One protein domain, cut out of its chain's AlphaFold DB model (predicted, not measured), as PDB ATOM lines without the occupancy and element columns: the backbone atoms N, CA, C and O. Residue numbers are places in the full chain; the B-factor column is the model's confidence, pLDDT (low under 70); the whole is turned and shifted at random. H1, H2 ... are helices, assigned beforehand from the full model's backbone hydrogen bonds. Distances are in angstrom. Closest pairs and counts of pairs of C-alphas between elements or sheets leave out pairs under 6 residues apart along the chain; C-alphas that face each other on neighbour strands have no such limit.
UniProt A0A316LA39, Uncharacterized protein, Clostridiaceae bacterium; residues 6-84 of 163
ATOM      1  N   CYS A   6     -49.333  22.601  13.499       96.25
ATOM      2  CA  CYS A   6     -50.133  21.890  14.484       96.25
ATOM      3  C   CYS A   6     -49.210  21.190  15.492       96.25
ATOM      4  O   CYS A   6     -47.994  21.156  15.307       96.25
ATOM      5  N   ASN A   7     -49.777  20.655  16.571       95.50
ATOM      6  CA  ASN A   7     -49.028  19.859  17.533       95.50
ATOM      7  C   ASN A   7     -48.996  18.401  17.053       95.50
ATOM      8  O   ASN A   7     -49.590  18.061  16.022       95.50
ATOM      9  N   ILE A   8     -48.345  17.520  17.810       95.00
ATOM     10  CA  ILE A   8     -48.282  16.089  17.484       95.00
ATOM     11  C   ILE A   8     -49.655  15.412  17.375       95.00
ATOM     12  O   ILE A   8     -49.748  14.388  16.708       95.00
ATOM     13  N   CYS A   9     -50.709  15.971  17.975       95.25
ATOM     14  CA  CYS A   9     -52.080  15.454  17.901       95.25
ATOM     15  C   CYS A   9     -52.879  16.044  16.722       95.25
ATOM     16  O   CYS A   9     -54.082  15.823  16.629       95.25
ATOM     17  N   GLY A  10     -52.253  16.850  15.859       95.44
ATOM     18  CA  GLY A  10     -52.914  17.479  14.713       95.44
ATOM     19  C   GLY A  10     -53.729  18.732  15.042       95.44
ATOM     20  O   GLY A  10     -54.343  19.300  14.138       95.44
ATOM     21  N   ILE A  11     -53.711  19.206  16.294       96.31
ATOM     22  CA  ILE A  11     -54.464  20.397  16.709       96.31
ATOM     23  C   ILE A  11     -53.776  21.652  16.157       96.31
ATOM     24  O   ILE A  11     -52.594  21.853  16.468       96.31
ATOM     25  N   PRO A  12     -54.467  22.489  15.360       96.00
ATOM     26  CA  PRO A  12     -53.895  23.689  14.757       96.00
ATOM     27  C   PRO A  12     -53.337  24.664  15.790       96.00
ATOM     28  O   PRO A  12     -53.886  24.812  16.881       96.00
ATOM     29  N   GLU A  13     -52.266  25.369  15.427       95.38
ATOM     30  CA  GLU A  13     -51.655  26.384  16.289       95.38
ATOM     31  C   GLU A  13     -52.620  27.508  16.681       95.38
ATOM     32  O   GLU A  13     -52.534  28.031  17.790       95.38
ATOM     33  N   GLU A  14     -53.580  27.840  15.813       94.69
ATOM     34  CA  GLU A  14     -54.576  28.876  16.095       94.69
ATOM     35  C   GLU A  14     -55.524  28.511  17.256       94.69
ATOM     36  O   GLU A  14     -56.193  29.386  17.801       94.69
ATOM     37  N   GLU A  15     -55.574  27.234  17.654       94.50
ATOM     38  CA  GLU A  15     -56.392  26.739  18.767       94.50
ATOM     39  C   GLU A  15     -55.628  26.682  20.101       94.50
ATOM     40  O   GLU A  15     -56.208  26.367  21.146       94.50
ATOM     41  N   TRP A  16     -54.325  26.976  20.107       94.50
ATOM     42  CA  TRP A  16     -53.535  27.003  21.337       94.50
ATOM     43  C   TRP A  16     -53.657  28.362  22.016       94.50
ATOM     44  O   TRP A  16     -53.739  29.407  21.378       94.50
ATOM     45  N   THR A  17     -53.615  28.373  23.344       93.38
ATOM     46  CA  THR A  17     -53.573  29.619  24.119       93.38
ATOM     47  C   THR A  17     -52.302  29.641  24.944       93.38
ATOM     48  O   THR A  17     -52.120  28.786  25.806       93.38
ATOM     49  N   SER A  18     -51.416  30.604  24.678       91.81
ATOM     50  CA  SER A  18     -50.133  30.753  25.384       91.81
ATOM     51  C   SER A  18     -49.295  29.463  25.401       91.81
ATOM     52  O   SER A  18     -48.762  29.084  26.438       91.81
ATOM     53  N   GLY A  19     -49.233  28.755  24.266       91.19
ATOM     54  CA  GLY A  19     -48.513  27.480  24.151       91.19
ATOM     55  C   GLY A  19     -49.222  26.282  24.794       91.19
ATOM     56  O   GLY A  19     -48.637  25.210  24.877       91.19
ATOM     57  N   ILE A  20     -50.474  26.425  25.243       94.62
ATOM     58  CA  ILE A  20     -51.245  25.346  25.870       94.62
ATOM     59  C   ILE A  20     -52.339  24.858  24.918       94.62
ATOM     60  O   ILE A  20     -53.184  25.635  24.466       94.62
ATOM     61  N   CYS A  21     -52.369  23.548  24.684       94.88
ATOM     62  CA  CYS A  21     -53.453  22.843  24.010       94.88
ATOM     63  C   CYS A  21     -54.471  22.321  25.039       94.88
ATOM     64  O   CYS A  21     -54.096  21.702  26.037       94.88
ATOM     65  N   LYS A  22     -55.769  22.541  24.783       93.88
ATOM     66  CA  LYS A  22     -56.884  22.084  25.640       93.88
ATOM     67  C   LYS A  22     -57.911  21.217  24.902       93.88
ATOM     68  O   LYS A  22     -59.003  20.986  25.418       93.88
ATOM     69  N   ALA A  23     -57.573  20.730  23.708       91.75
ATOM     70  CA  ALA A  23     -58.499  19.997  22.839       91.75
ATOM     71  C   ALA A  23     -59.085  18.730  23.498       91.75
ATOM     72  O   ALA A  23     -60.228  18.370  23.246       91.75
ATOM     73  N   CYS A  24     -58.342  18.095  24.411       88.50
ATOM     74  CA  CYS A  24     -58.789  16.906  25.144       88.50
ATOM     75  C   CYS A  24     -59.790  17.207  26.283       88.50
ATOM     76  O   CYS A  24     -60.188  16.296  27.014       88.50
ATOM     77  N   GLY A  25     -60.183  18.471  26.483       80.69
ATOM     78  CA  GLY A  25     -61.186  18.917  27.453       80.69
ATOM     79  C   GLY A  25     -60.721  18.859  28.909       80.69
ATOM     80  O   GLY A  25     -60.533  19.894  29.543       80.69
ATOM     81  N   ARG A  26     -60.543  17.651  29.459       77.44
ATOM     82  CA  ARG A  26     -60.129  17.430  30.861       77.44
ATOM     83  C   ARG A  26     -58.619  17.511  31.081       77.44
ATOM     84  O   ARG A  26     -58.185  17.627  32.222       77.44
ATOM     85  N   PHE A  27     -57.840  17.439  30.008       83.81
ATOM     86  CA  PHE A  27     -56.383  17.469  30.049       83.81
ATOM     87  C   PHE A  27     -55.868  18.678  29.279       83.81
ATOM     88  O   PHE A  27     -56.397  19.025  28.221       83.81
ATOM     89  N   THR A  28     -54.826  19.302  29.817       89.19
ATOM     90  CA  THR A  28     -54.110  20.402  29.176       89.19
ATOM     91  C   THR A  28     -52.680  19.972  28.911       89.19
ATOM     92  O   THR A  28     -52.025  19.451  29.815       89.19
ATOM     93  N   CYS A  29     -52.196  20.208  27.698       91.38
ATOM     94  CA  CYS A  29     -50.838  19.866  27.293       91.38
ATOM     95  C   CYS A  29     -50.072  21.144  26.967       91.38
ATOM     96  O   CYS A  29     -50.563  21.979  26.204       91.38
ATOM     97  N   GLU A  30     -48.872  21.283  27.518       94.25
ATOM     98  CA  GLU A  30     -47.909  22.265  27.031       94.25
ATOM     99  C   GLU A  30     -47.396  21.806  25.662       94.25
ATOM    100  O   GLU A  30     -46.983  20.658  25.493       94.25
ATOM    101  N   VAL A  31     -47.477  22.686  24.667       93.75
ATOM    102  CA  VAL A  31     -46.976  22.431  23.319       93.75
ATOM    103  C   VAL A  31     -45.522  22.872  23.279       93.75
ATOM    104  O   VAL A  31     -45.220  24.063  23.215       93.75
ATOM    105  N   ARG A  32     -44.615  21.897  23.325       91.31
ATOM    106  CA  ARG A  32     -43.175  22.154  23.271       91.31
ATOM    107  C   ARG A  32     -42.727  22.381  21.822       91.31
ATOM    108  O   ARG A  32     -43.346  21.821  20.914       91.31
ATOM    109  N   PRO A  33     -41.662  23.160  21.563       89.94
ATOM    110  CA  PRO A  33     -41.185  23.425  20.204       89.94
ATOM    111  C   PRO A  33     -40.934  22.163  19.366       89.94
ATOM    112  O   PRO A  33     -41.239  22.144  18.177       89.94
ATOM    113  N   GLU A  34     -40.433  21.089  19.980       85.88
ATOM    114  CA  GLU A  34     -40.177  19.803  19.325       85.88
ATOM    115  C   GLU A  34     -41.448  19.050  18.899       85.88
ATOM    116  O   GLU A  34     -41.376  18.202  18.001       85.88
ATOM    117  N   ASP A  35     -42.590  19.382  19.509       89.25
ATOM    118  CA  ASP A  35     -43.913  18.806  19.254       89.25
ATOM    119  C   ASP A  35     -44.700  19.595  18.189       89.25
ATOM    120  O   ASP A  35     -45.811  19.206  17.820       89.25
ATOM    121  N   ILE A  36     -44.139  20.701  17.686       93.56
ATOM    122  CA  ILE A  36     -44.736  21.518  16.627       93.56
ATOM    123  C   ILE A  36     -44.316  20.964  15.265       93.56
ATOM    124  O   ILE A  36     -43.132  20.831  14.954       93.56
ATOM    125  N   ILE A  37     -45.301  20.685  14.420       94.81
ATOM    126  CA  ILE A  37     -45.112  20.140  13.076       94.81
ATOM    127  C   ILE A  37     -45.901  20.955  12.054       94.81
ATOM    128  O   ILE A  37     -46.860  21.658  12.376       94.81
ATOM    129  N   GLU A  38     -45.524  20.850  10.783       94.94
ATOM    130  CA  GLU A  38     -46.345  21.403   9.711       94.94
ATOM    131  C   GLU A  38     -47.670  20.643   9.595       94.94
ATOM    132  O   GLU A  38     -47.693  19.414   9.488       94.94
ATOM    133  N   GLN A  39     -48.783  21.367   9.485       95.44
ATOM    134  CA  GLN A  39     -50.113  20.758   9.411       95.44
ATOM    135  C   GLN A  39     -50.273  19.839   8.188       95.44
ATOM    136  O   GLN A  39     -50.923  18.797   8.254       95.44
ATOM    137  N   ARG A  40     -49.615  20.172   7.068       95.88
ATOM    138  CA  ARG A  40     -49.600  19.313   5.871       95.88
ATOM    139  C   ARG A  40     -48.853  17.992   6.086       95.88
ATOM    140  O   ARG A  40     -49.175  17.012   5.415       95.88
ATOM    141  N   ALA A  41     -47.863  17.957   6.981       95.19
ATOM    142  CA  ALA A  41     -47.144  16.735   7.320       95.19
ATOM    143  C   ALA A  41     -48.043  15.807   8.142       95.19
ATOM    144  O   ALA A  41     -48.162  14.633   7.792       95.19
ATOM    145  N   TYR A  42     -48.752  16.354   9.137       96.81
ATOM    146  CA  TYR A  42     -49.749  15.608   9.909       96.81
ATOM    147  C   TYR A  42     -50.838  15.016   9.011       96.81
ATOM    148  O   TYR A  42     -51.034  13.805   8.997       96.81
ATOM    149  N   ALA A  43     -51.478  15.844   8.179       96.25
ATOM    150  CA  ALA A  43     -52.543  15.395   7.282       96.25
ATOM    151  C   ALA A  43     -52.076  14.306   6.297       96.25
ATOM    152  O   ALA A  43     -52.832  13.398   5.948       96.25
ATOM    153  N   TYR A  44     -50.820  14.374   5.840       95.12
ATOM    154  CA  TYR A  44     -50.238  13.308   5.028       95.12
ATOM    155  C   TYR A  44     -50.058  12.017   5.835       95.12
ATOM    156  O   TYR A  44     -50.408  10.947   5.335       95.12
ATOM    157  N   ALA A  45     -49.508  12.106   7.049       94.38
ATOM    158  CA  ALA A  45     -49.281  10.950   7.912       94.38
ATOM    159  C   ALA A  45     -50.593  10.245   8.276       94.38
ATOM    160  O   ALA A  45     -50.666   9.024   8.145       94.38
ATOM    161  N   ASP A  46     -51.634  11.004   8.611       95.62
ATOM    162  CA  ASP A  46     -52.985  10.496   8.859       95.62
ATOM    163  C   ASP A  46     -53.530   9.739   7.637       95.62
ATOM    164  O   ASP A  46     -53.775   8.532   7.678       95.62
ATOM    165  N   LYS A  47     -53.550  10.400   6.470       94.75
ATOM    166  CA  LYS A  47     -54.011   9.806   5.203       94.75
ATOM    167  C   LYS A  47     -53.254   8.532   4.808       94.75
ATOM    168  O   LYS A  47     -53.776   7.713   4.048       94.75
ATOM    169  N   LYS A  48     -51.998   8.385   5.234       92.19
ATOM    170  CA  LYS A  48     -51.141   7.235   4.914       92.19
ATOM    171  C   LYS A  48     -51.090   6.177   6.019       92.19
ATOM    172  O   LYS A  48     -50.396   5.179   5.821       92.19
ATOM    173  N   GLY A  49     -51.812   6.362   7.126       91.62
ATOM    174  CA  GLY A  49     -51.788   5.444   8.265       91.62
ATOM    175  C   GLY A  49     -50.401   5.346   8.902       91.62
ATOM    176  O   GLY A  49     -49.928   4.246   9.183       91.62
ATOM    177  N   LEU A  50     -49.711   6.483   9.024       91.81
ATOM    178  CA  LEU A  50     -48.375   6.590   9.620       91.81
ATOM    179  C   LEU A  50     -48.405   7.090  11.072       91.81
ATOM    180  O   LEU A  50     -47.367   7.069  11.723       91.81
ATOM    181  N   LEU A  51     -49.554   7.557  11.564       94.88
ATOM    182  CA  LEU A  51     -49.709   7.961  12.962       94.88
ATOM    183  C   LEU A  51     -49.619   6.743  13.887       94.88
ATOM    184  O   LEU A  51     -49.931   5.621  13.482       94.88
ATOM    185  N   ASP A  52     -49.188   6.970  15.125       93.75
ATOM    186  CA  ASP A  52     -49.136   5.908  16.127       93.75
ATOM    187  C   ASP A  52     -50.541   5.489  16.607       93.75
ATOM    188  O   ASP A  52     -51.569   6.015  16.173       93.75
ATOM    189  N   THR A  53     -50.595   4.531  17.535       91.50
ATOM    190  CA  THR A  53     -51.844   3.994  18.101       91.50
ATOM    191  C   THR A  53     -52.744   5.063  18.740       91.50
ATOM    192  O   THR A  53     -53.945   4.844  18.875       91.50
ATOM    193  N   PHE A  54     -52.193   6.218  19.121       90.88
ATOM    194  CA  PHE A  54     -52.919   7.333  19.731       90.88
ATOM    195  C   PHE A  54     -53.220   8.462  18.735       90.88
ATOM    196  O   PHE A  54     -53.595   9.553  19.155       90.88
ATOM    197  N   ALA A  55     -53.066   8.206  17.430       93.12
ATOM    198  CA  ALA A  55     -53.180   9.199  16.363       93.12
ATOM    199  C   ALA A  55     -52.186  10.371  16.502       93.12
ATOM    200  O   ALA A  55     -52.437  11.480  16.018       93.12
ATOM    201  N   ASN A  56     -51.033  10.128  17.133       95.12
ATOM    202  CA  ASN A  56     -49.981  11.126  17.259       95.12
ATOM    203  C   ASN A  56     -48.954  10.997  16.132       95.12
ATOM    204  O   ASN A  56     -48.606   9.903  15.671       95.12
ATOM    205  N   PHE A  57     -48.394  12.136  15.735       95.44
ATOM    206  CA  PHE A  57     -47.229  12.224  14.865       95.44
ATOM    207  C   PHE A  57     -45.961  11.877  15.653       95.44
ATOM    208  O   PHE A  57     -45.135  12.725  15.991       95.44
ATOM    209  N   ASN A  58     -45.810  10.602  15.995       92.88
ATOM    210  CA  ASN A  58     -44.622  10.113  16.672       92.88
ATOM    211  C   ASN A  58     -43.484   9.952  15.656       92.88
ATOM    212  O   ASN A  58     -43.509   9.058  14.810       92.88
ATOM    213  N   LYS A  59     -42.471  10.824  15.736       89.69
ATOM    214  CA  LYS A  59     -41.370  10.873  14.758       89.69
ATOM    215  C   LYS A  59     -40.641   9.530  14.634       89.69
ATOM    216  O   LYS A  59     -40.370   9.095  13.518       89.69
ATOM    217  N   ARG A  60     -40.378   8.843  15.755       86.56
ATOM    218  CA  ARG A  60     -39.727   7.523  15.760       86.56
ATOM    219  C   ARG A  60     -40.593   6.474  15.071       86.56
ATOM    220  O   ARG A  60     -40.103   5.791  14.176       86.56
ATOM    221  N   TYR A  61     -41.867   6.392  15.446       88.25
ATOM    222  CA  TYR A  61     -42.813   5.447  14.852       88.25
ATOM    223  C   TYR A  61     -42.955   5.660  13.339       88.25
ATOM    224  O   TYR A  61     -42.921   4.710  12.559       88.25
ATOM    225  N   ILE A  62     -43.045   6.920  12.901       89.38
ATOM    226  CA  ILE A  62     -43.103   7.265  11.479       89.38
ATOM    227  C   ILE A  62     -41.825   6.816  10.769       89.38
ATOM    228  O   ILE A  62     -41.918   6.190   9.716       89.38
ATOM    229  N   ARG A  63     -40.638   7.079  11.332       85.88
ATOM    230  CA  ARG A  63     -39.364   6.620  10.750       85.88
ATOM    231  C   ARG A  63     -39.303   5.095  10.622       85.88
ATOM    232  O   ARG A  63     -38.931   4.616   9.557       85.88
ATOM    233  N   GLU A  64     -39.741   4.353  11.638       81.44
ATOM    234  CA  GLU A  64     -39.842   2.882  11.606       81.44
ATOM    235  C   GLU A  64     -40.797   2.401  10.500       81.44
ATOM    236  O   GLU A  64     -40.467   1.519   9.707       81.44
ATOM    237  N   LYS A  65     -41.960   3.044  10.343       83.19
ATOM    238  CA  LYS A  65     -42.893   2.729   9.248       83.19
ATOM    239  C   LYS A  65     -42.344   3.071   7.864       83.19
ATOM    240  O   LYS A  65     -42.706   2.413   6.883       83.19
ATOM    241  N   LEU A  66     -41.511   4.105   7.768       80.19
ATOM    242  CA  LEU A  66     -40.852   4.509   6.528       80.19
ATOM    243  C   LEU A  66     -39.674   3.601   6.157       80.19
ATOM    244  O   LEU A  66     -39.373   3.539   4.967       80.19
ATOM    245  N   SER A  67     -39.052   2.906   7.118       73.00
ATOM    246  CA  SER A  67     -38.024   1.887   6.860       73.00
ATOM    247  C   SER A  67     -38.631   0.524   6.512       73.00
ATOM    248  O   SER A  67     -38.169  -0.127   5.583       73.00
ATOM    249  N   GLU A  68     -39.725   0.121   7.172       69.88
ATOM    250  CA  GLU A  68     -40.432  -1.153   6.912       69.88
ATOM    251  C   GLU A  68     -41.005  -1.269   5.490       69.88
ATOM    252  O   GLU A  68     -41.331  -2.355   5.009       69.88
ATOM    253  N   LYS A  69     -41.197  -0.143   4.803       60.81
ATOM    254  CA  LYS A  69     -41.785  -0.099   3.468       60.81
ATOM    255  C   LYS A  69     -40.848   0.707   2.572       60.81
ATOM    256  O   LYS A  69     -40.317   1.711   3.018       60.81
ATOM    257  N   LYS A  70     -40.712   0.379   1.277       61.34
ATOM    258  CA  LYS A  70     -39.956   1.169   0.258       61.34
ATOM    259  C   LYS A  70     -40.537   2.589  -0.001       61.34
ATOM    260  O   LYS A  70     -40.507   3.103  -1.120       61.34
ATOM    261  N   PHE A  71     -41.159   3.200   1.004       65.56
ATOM    262  CA  PHE A  71     -41.918   4.438   0.977       65.56
ATOM    263  C   PHE A  71     -41.068   5.666   1.250       65.56
ATOM    264  O   PHE A  71     -41.506   6.736   0.835       65.56
ATOM    265  N   TYR A  72     -39.892   5.561   1.880       69.56
ATOM    266  CA  TYR A  72     -39.099   6.748   2.212       69.56
ATOM    267  C   TYR A  72     -38.856   7.642   0.983       69.56
ATOM    268  O   TYR A  72     -39.302   8.786   0.964       69.56
ATOM    269  N   ARG A  73     -38.329   7.088  -0.122       69.00
ATOM    270  CA  ARG A  73     -38.120   7.834  -1.384       69.00
ATOM    271  C   ARG A  73     -39.398   8.407  -2.009       69.00
ATOM    272  O   ARG A  73     -39.333   9.371  -2.761       69.00
ATOM    273  N   LYS A  74     -40.555   7.797  -1.738       78.12
ATOM    274  CA  LYS A  74     -41.866   8.235  -2.255       78.12
ATOM    275  C   LYS A  74     -42.566   9.222  -1.322       78.12
ATOM    276  O   LYS A  74     -43.575   9.813  -1.699       78.12
ATOM    277  N   THR A  75     -42.073   9.360  -0.097       83.88
ATOM    278  CA  THR A  75     -42.644  10.235   0.919       83.88
ATOM    279  C   THR A  75     -42.190  11.662   0.634       83.88
ATOM    280  O   THR A  75     -41.007  11.864   0.378       83.88
ATOM    281  N   PRO A  76     -43.084  12.662   0.638       88.50
ATOM    282  CA  PRO A  76     -42.693  14.040   0.374       88.50
ATOM    283  C   PRO A  76     -41.634  14.545   1.358       88.50
ATOM    284  O   PRO A  76     -41.694  14.230   2.546       88.50
ATOM    285  N   VAL A  77     -40.715  15.386   0.871       84.06
ATOM    286  CA  VAL A  77     -39.589  15.932   1.655       84.06
ATOM    287  C   VAL A  77     -40.055  16.554   2.972       84.06
ATOM    288  O   VAL A  77     -39.507  16.234   4.016       84.06
ATOM    289  N   TYR A  78     -41.144  17.323   2.957       88.12
ATOM    290  CA  TYR A  78     -41.669  17.975   4.161       88.12
ATOM    291  C   TYR A  78     -42.143  17.004   5.256       88.12
ATOM    292  O   TYR A  78     -42.176  17.354   6.430       88.12
ATOM    293  N   VAL A  79     -42.528  15.777   4.892       90.06
ATOM    294  CA  VAL A  79     -42.889  14.729   5.862       90.06
ATOM    295  C   VAL A  79     -41.625  14.082   6.414       90.06
ATOM    296  O   VAL A  79     -41.556  13.804   7.607       90.06
ATOM    297  N   GLN A  80     -40.622  13.865   5.557       84.94
ATOM    298  CA  GLN A  80     -39.316  13.351   5.973       84.94
ATOM    299  C   GLN A  80     -38.640  14.322   6.955       84.94
ATOM    300  O   GLN A  80     -38.128  13.894   7.986       84.94
ATOM    301  N   GLU A  81     -38.696  15.625   6.675       85.75
ATOM    302  CA  GLU A  81     -38.188  16.690   7.545       85.75
ATOM    303  C   GLU A  81     -38.953  16.750   8.872       85.75
ATOM    304  O   GLU A  81     -38.333  16.756   9.933       85.75
ATOM    305  N   ALA A  82     -40.290  16.693   8.847       89.69
ATOM    306  CA  ALA A  82     -41.103  16.673  10.069       89.69
ATOM    307  C   ALA A  82     -40.841  15.435  10.948       89.69
ATOM    308  O   ALA A  82     -40.905  15.511  12.176       89.69
ATOM    309  N   ALA A  83     -40.530  14.294  10.327       88.56
ATOM    310  CA  ALA A  83     -40.151  13.065  11.016       88.56
ATOM    311  C   ALA A  83     -38.658  13.007  11.382       88.56
ATOM    312  O   ALA A  83     -38.230  12.014  11.967       88.56
ATOM    313  N   SER A  84     -37.857  14.025  11.054       85.75
ATOM    314  CA  SER A  84     -36.420  14.027  11.345       85.75
ATOM    315  C   SER A  84     -36.117  14.258  12.828       85.75
ATOM    316  O   SER A  84     -36.960  14.751  13.580       85.75
TER     317      SER A  84
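This is residues 6 to 84 of the 163 residues of an uncharacterized protein of Clostridiaceae bacterium (UniProt A0A316LA39). What is the shape? With little regular structure, it has a looped stretch, residues 6 to 38, making one end, and three short helices, H1, H2 and H3 in chain order, gathered toward the other. What is printed? The printed part has 79 residues, 24 in named elements, under half; the class is all helix, with no named strand. It is compact, radius of gyration of the C-alphas 12.9 A, yet elongated, spanning 39 by 22 by 18 A.

Is the first stretch paired? Residues 20 to 21 pair with 29 to 30, antiparallel. How do the helices stand? H1, residues 39 to 47, touches H3, residues 77 to 82, about perpendicular at 82 degrees; their closest C-alphas, of Ala 41 and Val 79, are 4.9 A apart. H2, residues 59 to 67, is close to H3 but not clearly touching: their closest C-alphas, of Lys 59 and Ala 82, are 7.5 A apart. H1, H2 and H3 have every O i to N i+4 pair within hydrogen-bond range.

Where does H1 begin? C-alpha 39 is at (-50.113, 20.758, 9.411). How long are they? H1 and H2 each measure 12.4 A, and H3 8.6 A, ending at (-41.103, 16.673, 10.069).

Is it cut? The printed part has no cut; H1 to H2 is a long link. Where is confidence low? Residues 68 to 73 have pLDDT under 70.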